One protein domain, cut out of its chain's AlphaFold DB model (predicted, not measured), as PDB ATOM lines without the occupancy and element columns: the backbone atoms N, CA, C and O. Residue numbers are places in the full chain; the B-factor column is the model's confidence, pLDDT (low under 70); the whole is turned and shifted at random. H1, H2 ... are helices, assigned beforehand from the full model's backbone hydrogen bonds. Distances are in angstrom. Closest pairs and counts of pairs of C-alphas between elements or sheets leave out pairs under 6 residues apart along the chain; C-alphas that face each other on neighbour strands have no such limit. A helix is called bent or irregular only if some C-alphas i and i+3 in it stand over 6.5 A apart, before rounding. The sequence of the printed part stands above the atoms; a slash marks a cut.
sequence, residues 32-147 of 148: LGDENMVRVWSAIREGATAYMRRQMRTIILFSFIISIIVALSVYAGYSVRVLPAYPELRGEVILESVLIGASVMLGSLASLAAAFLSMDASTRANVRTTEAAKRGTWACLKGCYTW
ATOM      1  N   LEU A  32     171.349 209.703 200.141       85.75
ATOM      2  CA  LEU A  32     170.025 210.210 200.468       85.75
ATOM      3  C   LEU A  32     169.368 210.699 199.171       85.75
ATOM      4  O   LEU A  32     170.052 211.219 198.290       85.75
ATOM      5  N   GLY A  33     168.063 210.466 199.042       88.88
ATOM      6  CA  GLY A  33     167.307 210.859 197.858       88.88
ATOM      7  C   GLY A  33     167.090 212.367 197.744       88.88
ATOM      8  O   GLY A  33     167.760 213.172 198.386       88.88
ATOM      9  N   ASP A  34     166.113 212.739 196.923       92.94
ATOM     10  CA  ASP A  34     165.724 214.137 196.706       92.94
ATOM     11  C   ASP A  34     165.243 214.831 198.003       92.94
ATOM     12  O   ASP A  34     164.814 214.179 198.959       92.94
ATOM     13  N   GLU A  35     165.249 216.163 198.024       93.81
ATOM     14  CA  GLU A  35     164.844 216.993 199.161       93.81
ATOM     15  C   GLU A  35     163.437 216.634 199.671       93.81
ATOM     16  O   GLU A  35     163.198 216.577 200.880       93.81
ATOM     17  N   ASN A  36     162.511 216.318 198.761       93.56
ATOM     18  CA  ASN A  36     161.169 215.864 199.123       93.56
ATOM     19  C   ASN A  36     161.197 214.534 199.896       93.56
ATOM     20  O   ASN A  36     160.471 214.370 200.877       93.56
ATOM     21  N   MET A  37     162.065 213.596 199.504       93.12
ATOM     22  CA  MET A  37     162.225 212.309 200.190       93.12
ATOM     23  C   MET A  37     162.830 212.494 201.579       93.12
ATOM     24  O   MET A  37     162.377 211.869 202.539       93.12
ATOM     25  N   VAL A  38     163.821 213.383 201.701       94.12
ATOM     26  CA  VAL A  38     164.453 213.711 202.984       94.12
ATOM     27  C   VAL A  38     163.448 214.359 203.939       94.12
ATOM     28  O   VAL A  38     163.399 213.965 205.102       94.12
ATOM     29  N   ARG A  39     162.594 215.276 203.455       95.56
ATOM     30  CA  ARG A  39     161.526 215.904 204.257       95.56
ATOM     31  C   ARG A  39     160.519 214.890 204.807       95.56
ATOM     32  O   ARG A  39     160.154 214.951 205.981       95.56
ATOM     33  N   VAL A  40     160.077 213.941 203.980       95.06
ATOM     34  CA  VAL A  40     159.154 212.879 204.421       95.06
ATOM     35  C   VAL A  40     159.841 211.951 205.424       95.06
ATOM     36  O   VAL A  40     159.286 211.653 206.482       95.06
ATOM     37  N   TRP A  41     161.076 211.534 205.135       94.81
ATOM     38  CA  TRP A  41     161.869 210.695 206.031       94.81
ATOM     39  C   TRP A  41     162.083 211.335 207.405       94.81
ATOM     40  O   TRP A  41     161.914 210.654 208.419       94.81
ATOM     41  N   SER A  42     162.419 212.628 207.462       94.69
ATOM     42  CA  SER A  42     162.657 213.316 208.733       94.69
ATOM     43  C   SER A  42     161.398 213.358 209.595       94.69
ATOM     44  O   SER A  42     161.482 213.068 210.786       94.69
ATOM     45  N   ALA A  43     160.231 213.614 208.993       96.31
ATOM     46  CA  ALA A  43     158.951 213.597 209.702       96.31
ATOM     47  C   ALA A  43     158.612 212.198 210.253       96.31
ATOM     48  O   ALA A  43     158.199 212.062 211.407       96.31
ATOM     49  N   ILE A  44     158.850 211.140 209.466       95.31
ATOM     50  CA  ILE A  44     158.660 209.749 209.912       95.31
ATOM     51  C   ILE A  44     159.597 209.426 211.076       95.31
ATOM     52  O   ILE A  44     159.165 208.869 212.084       95.31
ATOM     53  N   ARG A  45     160.883 209.774 210.957       95.00
ATOM     54  CA  ARG A  45     161.894 209.479 211.978       95.00
ATOM     55  C   ARG A  45     161.621 210.223 213.280       95.00
ATOM     56  O   ARG A  45     161.787 209.642 214.354       95.00
ATOM     57  N   GLU A  46     161.178 211.473 213.203       95.94
ATOM     58  CA  GLU A  46     160.769 212.255 214.369       95.94
ATOM     59  C   GLU A  46     159.565 211.612 215.072       95.94
ATOM     60  O   GLU A  46     159.617 211.360 216.280       95.94
ATOM     61  N   GLY A  47     158.528 211.245 214.311       95.44
ATOM     62  CA  GLY A  47     157.349 210.552 214.833       95.44
ATOM     63  C   GLY A  47     157.687 209.203 215.474       95.44
ATOM     64  O   GLY A  47     157.286 208.939 216.610       95.44
ATOM     65  N   ALA A  48     158.482 208.377 214.790       95.56
ATOM     66  CA  ALA A  48     158.921 207.072 215.280       95.56
ATOM     67  C   ALA A  48     159.752 207.201 216.566       95.56
ATOM     68  O   ALA A  48     159.504 206.503 217.549       95.56
ATOM     69  N   THR A  49     160.676 208.165 216.613       94.75
ATOM     70  CA  THR A  49     161.487 208.435 217.807       94.75
ATOM     71  C   THR A  49     160.622 208.902 218.980       94.75
ATOM     72  O   THR A  49     160.815 208.446 220.110       94.75
ATOM     73  N   ALA A  50     159.651 209.787 218.741       95.81
ATOM     74  CA  ALA A  50     158.728 210.253 219.772       95.81
ATOM     75  C   ALA A  50     157.826 209.123 220.298       95.81
ATOM     76  O   ALA A  50     157.580 209.042 221.504       95.81
ATOM     77  N   TYR A  51     157.357 208.237 219.415       94.62
ATOM     78  CA  TYR A  51     156.608 207.036 219.782       94.62
ATOM     79  C   TYR A  51     157.457 206.087 220.637       94.62
ATOM     80  O   TYR A  51     157.062 205.757 221.757       94.62
ATOM     81  N   MET A  52     158.661 205.733 220.172       94.50
ATOM     82  CA  MET A  52     159.555 204.826 220.894       94.50
ATOM     83  C   MET A  52     159.911 205.366 222.271       94.50
ATOM     84  O   MET A  52     159.815 204.636 223.246       94.50
ATOM     85  N   ARG A  53     160.239 206.656 222.416       93.12
ATOM     86  CA  ARG A  53     160.530 207.229 223.746       93.12
ATOM     87  C   ARG A  53     159.366 207.069 224.727       93.12
ATOM     88  O   ARG A  53     159.608 206.844 225.912       93.12
ATOM     89  N   ARG A  54     158.118 207.185 224.260       94.88
ATOM     90  CA  ARG A  54     156.928 206.968 225.098       94.88
ATOM     91  C   ARG A  54     156.779 205.494 225.472       94.88
ATOM     92  O   ARG A  54     156.622 205.197 226.650       94.88
ATOM     93  N   GLN A  55     156.908 204.587 224.504       95.25
ATOM     94  CA  GLN A  55     156.808 203.142 224.735       95.25
ATOM     95  C   GLN A  55     157.917 202.623 225.663       95.25
ATOM     96  O   GLN A  55     157.648 201.873 226.598       95.25
ATOM     97  N   MET A  56     159.156 203.074 225.453       94.69
ATOM     98  CA  MET A  56     160.327 202.673 226.233       94.69
ATOM     99  C   MET A  56     160.178 203.027 227.708       94.69
ATOM    100  O   MET A  56     160.524 202.217 228.563       94.69
ATOM    101  N   ARG A  57     159.602 204.192 228.034       93.81
ATOM    102  CA  ARG A  57     159.311 204.551 229.432       93.81
ATOM    103  C   ARG A  57     158.377 203.545 230.093       93.81
ATOM    104  O   ARG A  57     158.636 203.126 231.218       93.81
ATOM    105  N   THR A  58     157.323 203.138 229.391       94.94
ATOM    106  CA  THR A  58     156.384 202.133 229.889       94.94
ATOM    107  C   THR A  58     157.069 200.777 230.057       94.94
ATOM    108  O   THR A  58     156.941 200.166 231.114       94.94
ATOM    109  N   ILE A  59     157.855 200.323 229.074       94.62
ATOM    110  CA  ILE A  59     158.544 199.025 229.150       94.62
ATOM    111  C   ILE A  59     159.581 198.995 230.280       94.62
ATOM    112  O   ILE A  59     159.658 197.995 230.992       94.62
ATOM    113  N   ILE A  60     160.345 200.072 230.487       95.19
ATOM    114  CA  ILE A  60     161.305 200.168 231.600       95.19
ATOM    115  C   ILE A  60     160.579 200.036 232.937       95.19
ATOM    116  O   ILE A  60     161.030 199.287 233.799       95.19
ATOM    117  N   LEU A  61     159.436 200.709 233.097       95.38
ATOM    118  CA  LEU A  61     158.637 200.610 234.315       95.38
ATOM    119  C   LEU A  61     158.161 199.170 234.566       95.38
ATOM    120  O   LEU A  61     158.336 198.650 235.665       95.38
ATOM    121  N   PHE A  62     157.611 198.498 233.550       95.88
ATOM    122  CA  PHE A  62     157.191 197.097 233.679       95.88
ATOM    123  C   PHE A  62     158.369 196.157 233.956       95.88
ATOM    124  O   PHE A  62     158.264 195.284 234.814       95.88
ATOM    125  N   SER A  63     159.502 196.358 233.283       95.44
ATOM    126  CA  SER A  63     160.712 195.550 233.479       95.44
ATOM    127  C   SER A  63     161.271 195.713 234.890       95.44
ATOM    128  O   SER A  63     161.689 194.733 235.502       95.44
ATOM    129  N   PHE A  64     161.207 196.927 235.442       96.00
ATOM    130  CA  PHE A  64     161.581 197.210 236.822       96.00
ATOM    131  C   PHE A  64     160.686 196.462 237.820       96.00
ATOM    132  O   PHE A  64     161.184 195.815 238.739       96.00
ATOM    133  N   ILE A  65     159.367 196.484 237.607       96.94
ATOM    134  CA  ILE A  65     158.410 195.749 238.450       96.94
ATOM    135  C   ILE A  65     158.672 194.238 238.376       96.94
ATOM    136  O   ILE A  65     158.751 193.580 239.412       96.94
ATOM    137  N   ILE A  66     158.861 193.687 237.174       95.94
ATOM    138  CA  ILE A  66     159.160 192.260 236.982       95.94
ATOM    139  C   ILE A  66     160.490 191.887 237.646       95.94
ATOM    140  O   ILE A  66     160.557 190.859 238.311       95.94
ATOM    141  N   SER A  67     161.523 192.722 237.524       96.25
ATOM    142  CA  SER A  67     162.823 192.518 238.177       96.25
ATOM    143  C   SER A  67     162.675 192.359 239.697       96.25
ATOM    144  O   SER A  67     163.214 191.408 240.267       96.25
ATOM    145  N   ILE A  68     161.866 193.210 240.341       96.25
ATOM    146  CA  ILE A  68     161.569 193.105 241.778       96.25
ATOM    147  C   ILE A  68     160.771 191.835 242.087       96.25
ATOM    148  O   ILE A  68     161.114 191.110 243.019       96.25
ATOM    149  N   ILE A  69     159.720 191.544 241.316       96.19
ATOM    150  CA  ILE A  69     158.871 190.363 241.537       96.19
ATOM    151  C   ILE A  69     159.693 189.078 241.432       96.19
ATOM    152  O   ILE A  69     159.559 188.199 242.279       96.19
ATOM    153  N   VAL A  70     160.562 188.974 240.427       95.06
ATOM    154  CA  VAL A  70     161.435 187.813 240.241       95.06
ATOM    155  C   VAL A  70     162.424 187.702 241.400       95.06
ATOM    156  O   VAL A  70     162.532 186.626 241.982       95.06
ATOM    157  N   ALA A  71     163.082 188.793 241.803       93.88
ATOM    158  CA  ALA A  71     164.006 188.776 242.939       93.88
ATOM    159  C   ALA A  71     163.320 188.319 244.241       93.88
ATOM    160  O   ALA A  71     163.844 187.467 244.961       93.88
ATOM    161  N   LEU A  72     162.115 188.827 244.523       93.75
ATOM    162  CA  LEU A  72     161.330 188.437 245.698       93.75
ATOM    163  C   LEU A  72     160.832 186.991 245.616       93.75
ATOM    164  O   LEU A  72     160.881 186.269 246.610       93.75
ATOM    165  N   SER A  73     160.369 186.555 244.443       92.25
ATOM    166  CA  SER A  73     159.907 185.184 244.209       92.25
ATOM    167  C   SER A  73     161.029 184.174 244.445       92.25
ATOM    168  O   SER A  73     160.821 183.157 245.110       92.25
ATOM    169  N   VAL A  74     162.232 184.488 243.964       91.06
ATOM    170  CA  VAL A  74     163.430 183.673 244.159       91.06
ATOM    171  C   VAL A  74     163.820 183.630 245.638       91.06
ATOM    172  O   VAL A  74     163.974 182.540 246.191       91.06
ATOM    173  N   TYR A  75     163.884 184.782 246.310       89.50
ATOM    174  CA  TYR A  75     164.189 184.851 247.741       89.50
ATOM    175  C   TYR A  75     163.192 184.039 248.586       89.50
ATOM    176  O   TYR A  75     163.583 183.258 249.458       89.50
ATOM    177  N   ALA A  76     161.893 184.157 248.297       89.88
ATOM    178  CA  ALA A  76     160.852 183.378 248.965       89.88
ATOM    179  C   ALA A  76     161.009 181.867 248.698       89.88
ATOM    180  O   ALA A  76     160.930 181.061 249.623       89.88
ATOM    181  N   GLY A  77     161.304 181.467 247.458       88.12
ATOM    182  CA  GLY A  77     161.506 180.062 247.096       88.12
ATOM    183  C   GLY A  77     162.695 179.410 247.809       88.12
ATOM    184  O   GLY A  77     162.569 178.303 248.341       88.12
ATOM    185  N   TYR A  78     163.834 180.104 247.867       85.69
ATOM    186  CA  TYR A  78     165.032 179.616 248.556       85.69
ATOM    187  C   TYR A  78     164.901 179.670 250.083       85.69
ATOM    188  O   TYR A  78     165.392 178.771 250.769       85.69
ATOM    189  N   SER A  79     164.189 180.659 250.633       80.12
ATOM    190  CA  SER A  79     163.976 180.753 252.084       80.12
ATOM    191  C   SER A  79     163.105 179.625 252.647       80.12
ATOM    192  O   SER A  79     163.357 179.177 253.760       80.12
ATOM    193  N   VAL A  80     162.137 179.109 251.880       83.62
ATOM    194  CA  VAL A  80     161.284 177.986 252.317       83.62
ATOM    195  C   VAL A  80     161.972 176.627 252.139       83.62
ATOM    196  O   VAL A  80     161.745 175.724 252.939       83.62
ATOM    197  N   ARG A  81     162.802 176.456 251.100       81.25
ATOM    198  CA  ARG A  81     163.372 175.140 250.743       81.25
ATOM    199  C   ARG A  81     164.808 174.907 251.212       81.25
ATOM    200  O   ARG A  81     165.147 173.768 251.503       81.25
ATOM    201  N   VAL A  82     165.650 175.942 251.257       79.12
ATOM    202  CA  VAL A  82     167.107 175.798 251.464       79.12
ATOM    203  C   VAL A  82     167.556 176.317 252.828       79.12
ATOM    204  O   VAL A  82     168.300 175.625 253.517       79.12
ATOM    205  N   LEU A  83     167.054 177.474 253.275       77.50
ATOM    206  CA  LEU A  83     167.408 178.045 254.585       77.50
ATOM    207  C   LEU A  83     167.120 177.151 255.810       77.50
ATOM    208  O   LEU A  83     167.925 177.205 256.737       77.50
ATOM    209  N   PRO A  84     166.036 176.342 255.877       79.44
ATOM    210  CA  PRO A  84     165.839 175.452 257.023       79.44
ATOM    211  C   PRO A  84     166.797 174.252 257.027       79.44
ATOM    212  O   PRO A  84     167.030 173.681 258.087       79.44
ATOM    213  N   ALA A  85     167.356 173.876 255.871       79.81
ATOM    214  CA  ALA A  85     168.344 172.803 255.762       79.81
ATOM    215  C   ALA A  85     169.782 173.308 255.981       79.81
ATOM    216  O   ALA A  85     170.587 172.596 256.571       79.81
ATOM    217  N   TYR A  86     170.086 174.536 255.546       80.38
ATOM    218  CA  TYR A  86     171.413 175.150 255.651       80.38
ATOM    219  C   TYR A  86     171.299 176.638 256.039       80.38
ATOM    220  O   TYR A  86     171.280 177.519 255.172       80.38
ATOM    221  N   PRO A  87     171.200 176.955 257.342       77.56
ATOM    222  CA  PRO A  87     170.965 178.322 257.819       77.56
ATOM    223  C   PRO A  87     172.156 179.270 257.595       77.56
ATOM    224  O   PRO A  87     171.985 180.490 257.563       77.56
ATOM    225  N   GLU A  88     173.356 178.726 257.402       82.44
ATOM    226  CA  GLU A  88     174.592 179.470 257.135       82.44
ATOM    227  C   GLU A  88     174.660 180.111 255.735       82.44
ATOM    228  O   GLU A  88     175.338 181.123 255.564       82.44
ATOM    229  N   LEU A  89     173.875 179.634 254.757       82.12
ATOM    230  CA  LEU A  89     173.853 180.170 253.383       82.12
ATOM    231  C   LEU A  89     172.948 181.403 253.197       82.12
ATOM    232  O   LEU A  89     172.667 181.825 252.074       82.12
ATOM    233  N   ARG A  90     172.485 182.034 254.283       78.81
ATOM    234  CA  ARG A  90     171.575 183.194 254.214       78.81
ATOM    235  C   ARG A  90     172.130 184.342 253.361       78.81
ATOM    236  O   ARG A  90     171.365 184.983 252.645       78.81
ATOM    237  N   GLY A  91     173.438 184.591 253.441       82.38
ATOM    238  CA  GLY A  91     174.111 185.629 252.654       82.38
ATOM    239  C   GLY A  91     174.112 185.327 251.153       82.38
ATOM    240  O   GLY A  91     173.818 186.212 250.352       82.38
ATOM    241  N   GLU A  92     174.359 184.072 250.779       84.75
ATOM    242  CA  GLU A  92     174.384 183.638 249.377       84.75
ATOM    243  C   GLU A  92     172.996 183.717 248.737       84.75
ATOM    244  O   GLU A  92     172.849 184.247 247.640       84.75
ATOM    245  N   VAL A  93     171.944 183.313 249.457       85.25
ATOM    246  CA  VAL A  93     170.563 183.376 248.946       85.25
ATOM    247  C   VAL A  93     170.123 184.808 248.628       85.25
ATOM    248  O   VAL A  93     169.419 185.040 247.640       85.25
ATOM    249  N   ILE A  94     170.534 185.784 249.442       86.19
ATOM    250  CA  ILE A  94     170.233 187.199 249.192       86.19
ATOM    251  C   ILE A  94     170.971 187.682 247.941       86.19
ATOM    252  O   ILE A  94     170.355 188.316 247.085       86.19
ATOM    253  N   LEU A  95     172.262 187.358 247.816       89.44
ATOM    254  CA  LEU A  95     173.065 187.737 246.653       89.44
ATOM    255  C   LEU A  95     172.488 187.158 245.359       89.44
ATOM    256  O   LEU A  95     172.245 187.919 244.427       89.44
ATOM    257  N   GLU A  96     172.184 185.863 245.320       88.31
ATOM    258  CA  GLU A  96     171.612 185.202 244.141       88.31
ATOM    259  C   GLU A  96     170.264 185.816 243.734       88.31
ATOM    260  O   GLU A  96     170.027 186.119 242.564       88.31
ATOM    261  N   SER A  97     169.393 186.094 244.708       90.06
ATOM    262  CA  SER A  97     168.087 186.719 244.452       90.06
ATOM    263  C   SER A  97     168.229 188.120 243.844       90.06
ATOM    264  O   SER A  97     167.506 188.479 242.910       90.06
ATOM    265  N   VAL A  98     169.187 188.909 244.343       92.19
ATOM    266  CA  VAL A  98     169.486 190.254 243.829       92.19
ATOM    267  C   VAL A  98     170.138 190.184 242.448       92.19
ATOM    268  O   VAL A  98     169.755 190.948 241.563       92.19
ATOM    269  N   LEU A  99     171.079 189.261 242.232       93.81
ATOM    270  CA  LEU A  99     171.760 189.067 240.951       93.81
ATOM    271  C   LEU A  99     170.783 188.658 239.848       93.81
ATOM    272  O   LEU A  99     170.855 189.191 238.741       93.81
ATOM    273  N   ILE A 100     169.824 187.782 240.151       93.75
ATOM    274  CA  ILE A 100     168.778 187.396 239.200       93.75
ATOM    275  C   ILE A 100     167.917 188.611 238.839       93.75
ATOM    276  O   ILE A 100     167.735 188.893 237.652       93.75
ATOM    277  N   GLY A 101     167.456 189.388 239.826       94.75
ATOM    278  CA  GLY A 101     166.728 190.635 239.566       94.75
ATOM    279  C   GLY A 101     167.534 191.624 238.714       94.75
ATOM    280  O   GLY A 101     167.019 192.170 237.732       94.75
ATOM    281  N   ALA A 102     168.817 191.810 239.033       95.25
ATOM    282  CA  ALA A 102     169.728 192.677 238.291       95.25
ATOM    283  C   ALA A 102     169.940 192.199 236.845       95.25
ATOM    284  O   ALA A 102     169.960 193.020 235.929       95.25
ATOM    285  N   SER A 103     170.030 190.885 236.620       95.75
ATOM    286  CA  SER A 103     170.178 190.296 235.284       95.75
ATOM    287  C   SER A 103     168.962 190.564 234.391       95.75
ATOM    288  O   SER A 103     169.131 190.923 233.226       95.75
ATOM    289  N   VAL A 104     167.743 190.498 234.948       95.38
ATOM    290  CA  VAL A 104     166.497 190.838 234.238       95.38
ATOM    291  C   VAL A 104     166.510 192.306 233.820       95.38
ATOM    292  O   VAL A 104     166.203 192.636 232.673       95.38
ATOM    293  N   MET A 105     166.917 193.193 234.731       95.50
ATOM    294  CA  MET A 105     167.021 194.619 234.436       95.50
ATOM    295  C   MET A 105     168.052 194.882 233.333       95.50
ATOM    296  O   MET A 105     167.751 195.567 232.358       95.50
ATOM    297  N   LEU A 106     169.243 194.293 233.452       96.12
ATOM    298  CA  LEU A 106     170.327 194.440 232.484       96.12
ATOM    299  C   LEU A 106     169.909 193.933 231.098       96.12
ATOM    300  O   LEU A 106     170.109 194.633 230.104       96.12
ATOM    301  N   GLY A 107     169.261 192.767 231.035       94.94
ATOM    302  CA  GLY A 107     168.721 192.207 229.798       94.94
ATOM    303  C   GLY A 107     167.655 193.102 229.166       94.94
ATOM    304  O   GLY A 107     167.699 193.351 227.960       94.94
ATOM    305  N   SER A 108     166.743 193.659 229.973       95.38
ATOM    306  CA  SER A 108     165.729 194.592 229.471       95.38
ATOM    307  C   SER A 108     166.367 195.836 228.848       95.38
ATOM    308  O   SER A 108     166.057 196.173 227.711       95.38
ATOM    309  N   LEU A 109     167.336 196.464 229.520       95.44
ATOM    310  CA  LEU A 109     168.015 197.659 229.017       95.44
ATOM    311  C   LEU A 109     168.763 197.382 227.708       95.44
ATOM    312  O   LEU A 109     168.661 198.168 226.764       95.44
ATOM    313  N   ALA A 110     169.459 196.244 227.628       94.50
ATOM    314  CA  ALA A 110     170.127 195.807 226.407       94.50
ATOM    315  C   ALA A 110     169.128 195.605 225.251       94.50
ATOM    316  O   ALA A 110     169.371 196.063 224.132       94.50
ATOM    317  N   SER A 111     167.970 194.998 225.525       94.75
ATOM    318  CA  SER A 111     166.910 194.802 224.530       94.75
ATOM    319  C   SER A 111     166.306 196.121 224.044       94.75
ATOM    320  O   SER A 111     166.036 196.269 222.853       94.75
ATOM    321  N   LEU A 112     166.092 197.090 224.937       94.75
ATOM    322  CA  LEU A 112     165.540 198.397 224.569       94.75
ATOM    323  C   LEU A 112     166.524 199.209 223.723       94.75
ATOM    324  O   LEU A 112     166.115 199.864 222.762       94.75
ATOM    325  N   ALA A 113     167.820 199.125 224.035       92.94
ATOM    326  CA  ALA A 113     168.867 199.719 223.212       92.94
ATOM    327  C   ALA A 113     168.881 199.103 221.803       92.94
ATOM    328  O   ALA A 113     168.870 199.838 220.813       92.94
ATOM    329  N   ALA A 114     168.820 197.771 221.700       92.38
ATOM    330  CA  ALA A 114     168.746 197.076 220.417       92.38
ATOM    331  C   ALA A 114     167.496 197.475 219.608       92.38
ATOM    332  O   ALA A 114     167.595 197.743 218.411       92.38
ATOM    333  N   ALA A 115     166.338 197.603 220.263       92.38
ATOM    334  CA  ALA A 115     165.100 198.039 219.622       92.38
ATOM    335  C   ALA A 115     165.194 199.475 219.074       92.38
ATOM    336  O   ALA A 115     164.715 199.759 217.975       92.38
ATOM    337  N   PHE A 116     165.842 200.384 219.808       92.00
ATOM    338  CA  PHE A 116     166.045 201.756 219.342       92.00
ATOM    339  C   PHE A 116     166.992 201.827 218.136       92.00
ATOM    340  O   PHE A 116     166.696 202.520 217.162       92.00
ATOM    341  N   LEU A 117     168.101 201.081 218.176       91.50
ATOM    342  CA  LEU A 117     169.055 201.002 217.066       91.50
ATOM    343  C   LEU A 117     168.419 200.393 215.812       91.50
ATOM    344  O   LEU A 117     168.614 200.912 214.715       91.50
ATOM    345  N   SER A 118     167.614 199.342 215.983       91.38
ATOM    346  CA  SER A 118     166.863 198.714 214.893       91.38
ATOM    347  C   SER A 118     165.901 199.703 214.227       91.38
ATOM    348  O   SER A 118     165.907 199.838 213.004       91.38
ATOM    349  N   MET A 119     165.133 200.469 215.010       93.56
ATOM    350  CA  MET A 119     164.252 201.506 214.463       93.56
ATOM    351  C   MET A 119     165.042 202.573 213.684       93.56
ATOM    352  O   MET A 119     164.651 202.935 212.569       93.56
ATOM    353  N   ASP A 120     166.140 203.094 214.247       91.44
ATOM    354  CA  ASP A 120     166.929 204.139 213.581       91.44
ATOM    355  C   ASP A 120     167.499 203.638 212.250       91.44
ATOM    356  O   ASP A 120     167.385 204.318 211.228       91.44
ATOM    357  N   ALA A 121     168.031 202.417 212.232       90.69
ATOM    358  CA  ALA A 121     168.567 201.812 211.025       90.69
ATOM    359  C   ALA A 121     167.490 201.578 209.953       90.69
ATOM    360  O   ALA A 121     167.684 201.969 208.802       90.69
ATOM    361  N   SER A 122     166.324 201.047 210.327       91.31
ATOM    362  CA  SER A 122     165.207 200.820 209.401       91.31
ATOM    363  C   SER A 122     164.688 202.120 208.788       91.31
ATOM    364  O   SER A 122     164.499 202.214 207.574       91.31
ATOM    365  N   THR A 123     164.513 203.177 209.590       92.62
ATOM    366  CA  THR A 123     164.071 204.478 209.052       92.62
ATOM    367  C   THR A 123     165.092 205.062 208.076       92.62
ATOM    368  O   THR A 123     164.709 205.596 207.036       92.62
ATOM    369  N   ARG A 124     166.394 204.932 208.359       90.44
ATOM    370  CA  ARG A 124     167.484 205.329 207.453       90.44
ATOM    371  C   ARG A 124     167.539 204.498 206.176       90.44
ATOM    372  O   ARG A 124     167.861 205.057 205.128       90.44
ATOM    373  N   ALA A 125     167.260 203.203 206.264       90.81
ATOM    374  CA  ALA A 125     167.238 202.301 205.122       90.81
ATOM    375  C   ALA A 125     166.089 202.650 204.166       90.81
ATOM    376  O   ALA A 125     166.319 202.752 202.966       90.81
ATOM    377  N   ASN A 126     164.891 202.944 204.686       91.44
ATOM    378  CA  ASN A 126     163.685 203.206 203.887       91.44
ATOM    379  C   ASN A 126     163.838 204.348 202.866       91.44
ATOM    380  O   ASN A 126     163.384 204.246 201.725       91.44
ATOM    381  N   VAL A 127     164.489 205.452 203.247       92.94
ATOM    382  CA  VAL A 127     164.709 206.571 202.311       92.94
ATOM    383  C   VAL A 127     165.731 206.208 201.228       92.94
ATOM    384  O   VAL A 127     165.571 206.577 200.066       92.94
ATOM    385  N   ARG A 128     166.745 205.415 201.584       91.69
ATOM    386  CA  ARG A 128     167.802 204.963 200.669       91.69
ATOM    387  C   ARG A 128     167.314 203.883 199.709       91.69
ATOM    388  O   ARG A 128     167.698 203.895 198.545       91.69
ATOM    389  N   THR A 129     166.437 202.983 200.154       90.44
ATOM    390  CA  THR A 129     165.786 201.995 199.279       90.44
ATOM    391  C   THR A 129     164.851 202.673 198.283       90.44
ATOM    392  O   THR A 129     164.850 202.308 197.108       90.44
ATOM    393  N   THR A 130     164.130 203.712 198.713       91.19
ATOM    394  CA  THR A 130     163.285 204.527 197.828       91.19
ATOM    395  C   THR A 130     164.113 205.238 196.754       91.19
ATOM    396  O   THR A 130     163.745 205.225 195.581       91.19
ATOM    397  N   GLU A 131     165.268 205.804 197.115       92.81
ATOM    398  CA  GLU A 131     166.183 206.395 196.132       92.81
ATOM    399  C   GLU A 131     166.768 205.331 195.186       92.81
ATOM    400  O   GLU A 131     166.805 205.525 193.970       92.81
ATOM    401  N   ALA A 132     167.151 204.162 195.707       89.38
ATOM    402  CA  ALA A 132     167.639 203.050 194.894       89.38
ATOM    403  C   ALA A 132     166.575 202.510 193.920       89.38
ATOM    404  O   ALA A 132     166.927 202.059 192.829       89.38
ATOM    405  N   ALA A 133     165.285 202.603 194.260       90.81
ATOM    406  CA  ALA A 133     164.185 202.181 193.394       90.81
ATOM    407  C   ALA A 133     164.127 202.956 192.070       90.81
ATOM    408  O   ALA A 133     163.733 202.380 191.056       90.81
ATOM    409  N   LYS A 134     164.619 204.204 192.028       89.38
ATOM    410  CA  LYS A 134     164.753 204.967 190.773       89.38
ATOM    411  C   LYS A 134     165.710 204.314 189.770       89.38
ATOM    412  O   LYS A 134     165.597 204.557 188.575       89.38
ATOM    413  N   ARG A 135     166.652 203.489 190.241       87.12
ATOM    414  CA  ARG A 135     167.649 202.781 189.415       87.12
ATOM    415  C   ARG A 135     167.204 201.368 189.023       87.12
ATOM    416  O   ARG A 135     167.966 200.644 188.387       87.12
ATOM    417  N   GLY A 136     165.989 200.972 189.404       90.56
ATOM    418  CA  GLY A 136     165.394 199.678 189.093       90.56
ATOM    419  C   GLY A 136     165.128 198.813 190.325       90.56
ATOM    420  O   GLY A 136     165.711 198.981 191.398       90.56
ATOM    421  N   THR A 137     164.244 197.832 190.150       87.25
ATOM    422  CA  THR A 137     163.714 196.988 191.230       87.25
ATOM    423  C   THR A 137     164.806 196.201 191.948       87.25
ATOM    424  O   THR A 137     164.788 196.098 193.169       87.25
ATOM    425  N   TRP A 138     165.805 195.702 191.212       85.75
ATOM    426  CA  TRP A 138     166.922 194.940 191.781       85.75
ATOM    427  C   TRP A 138     167.809 195.775 192.716       85.75
ATOM    428  O   TRP A 138     168.303 195.263 193.722       85.75
ATOM    429  N   ALA A 139     167.992 197.065 192.418       83.00
ATOM    430  CA  ALA A 139     168.762 197.972 193.267       83.00
ATOM    431  C   ALA A 139     168.032 198.262 194.590       83.00
ATOM    432  O   ALA A 139     168.656 198.232 195.649       83.00
ATOM    433  N   CYS A 140     166.708 198.456 194.540       84.38
ATOM    434  CA  CYS A 140     165.860 198.569 195.731       84.38
ATOM    435  C   CYS A 140     165.893 197.288 196.573       84.38
ATOM    436  O   CYS A 140     166.103 197.337 197.786       84.38
ATOM    437  N   LEU A 141     165.756 196.139 195.905       84.12
ATOM    438  CA  LEU A 141     165.727 194.830 196.537       84.12
ATOM    439  C   LEU A 141     166.982 194.603 197.392       84.12
ATOM    440  O   LEU A 141     166.874 194.321 198.581       84.12
ATOM    441  N   LYS A 142     168.175 194.821 196.821       80.62
ATOM    442  CA  LYS A 142     169.448 194.677 197.546       80.62
ATOM    443  C   LYS A 142     169.516 195.524 198.817       80.62
ATOM    444  O   LYS A 142     170.000 195.033 199.827       80.62
ATOM    445  N   GLY A 143     169.032 196.766 198.774       74.69
ATOM    446  CA  GLY A 143     169.001 197.631 199.956       74.69
ATOM    447  C   GLY A 143     168.027 197.138 201.032       74.69
ATOM    448  O   GLY A 143     168.331 197.230 202.219       74.69
ATOM    449  N   CYS A 144     166.889 196.566 200.629       75.56
ATOM    450  CA  CYS A 144     165.882 196.031 201.548       75.56
ATOM    451  C   CYS A 144     166.373 194.767 202.278       75.56
ATOM    452  O   CYS A 144     166.311 194.705 203.503       75.56
ATOM    453  N   TYR A 145     166.948 193.796 201.555       72.75
ATOM    454  CA  TYR A 145     167.412 192.528 202.145       72.75
ATOM    455  C   TYR A 145     168.596 192.668 203.102       72.75
ATOM    456  O   TYR A 145     168.876 191.748 203.858       72.75
ATOM    457  N   THR A 146     169.308 193.794 203.085       74.00
ATOM    458  CA  THR A 146     170.397 194.017 204.045       74.00
ATOM    459  C   THR A 146     169.939 194.430 205.445       74.00
ATOM    460  O   THR A 146     170.776 194.455 206.339       74.00
ATOM    461  N   TRP A 147     168.654 194.751 205.647       61.72
ATOM    462  CA  TRP A 147     168.108 195.231 206.932       61.72
ATOM    463  C   TRP A 147     166.831 194.541 207.399       61.72
ATOM    464  O   TRP A 147     166.230 194.985 208.378       61.72
TER     465      TRP A 147
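AT A GLANCE: This is residues 32 to 147 of the 148 residues of an uncharacterized protein of Caldivirga sp. MG_3 (UniProt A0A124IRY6). Two long helices, H1 and H2, run side by side in opposite ways as one long helical hairpin, and a short third helix, H3, folds back on the last part of H2, on residues 125 to 133. The two long helices make the length, with the turn between them at one end and H3 near the other. The outline is a rod, spanning 73 by 27 by 15 A. The printed part has 116 residues with three named helices, in the order H1, H2, H3, and no named strand; its class is all helix. The whole is extended, with a radius of gyration of the C-alphas of 23.3 A.

HOW THE PARTS SIT: H1, residues 35 to 81, and H2, residues 87 to 133, are the longest helices, with 47 residues each. They touch, with 39 pairs of C-alphas within 8 A, and the closest C-alphas are those of Ser 67 and Gly 101, 4.6 A apart. Their lines stand at a shallow tilt of 15 degrees, and they run opposite ways as a helical hairpin. H3, residues 137 to 145, touches H2, which meets it with residues 125 to 133 alone. The closest C-alphas of these two are those of Ala 133 and Cys 140, 4.6 A apart. H2 and H3 form a second helical hairpin, opposite ways at a shallow tilt of 10 degrees. H1 and H3 are apart. In H1 and H3 every O i to N i+4 pair is within hydrogen-bond range; in H2 39 of 43 are.

IN THESE COORDINATES: H1 begins at Glu 35, with its C-alpha at (164.844, 216.993, 199.161), and ends at Arg 81; its first and last C-alphas are 66.4 A apart. H2 begins at Pro 87, C-alpha at (170.965, 178.322, 257.819), and ends at Ala 133, 69.0 A from first to last C-alpha. H2 is irregular: C-alphas 88 and 91 are 7.6 A apart, against about 5 A in a regular helix, and its line is a rough one. H3 runs 12.4 A from the C-alpha of Thr 137 to that of Tyr 145, at (167.412, 192.528, 202.145).

THE WHOLE: The two C-alphas farthest apart are those of Pro 84 and Arg 135, at 72.9 A. The first and last printed C-alphas, those of Leu 32 and Trp 147, are 16.4 A apart. The printed part has no cut. The link from H1 to H2, five residues, and the link from H2 to H3, three residues, are both tight. The mean pLDDT of the printed part is 90.2, and one printed residue, Trp 147, is under 70.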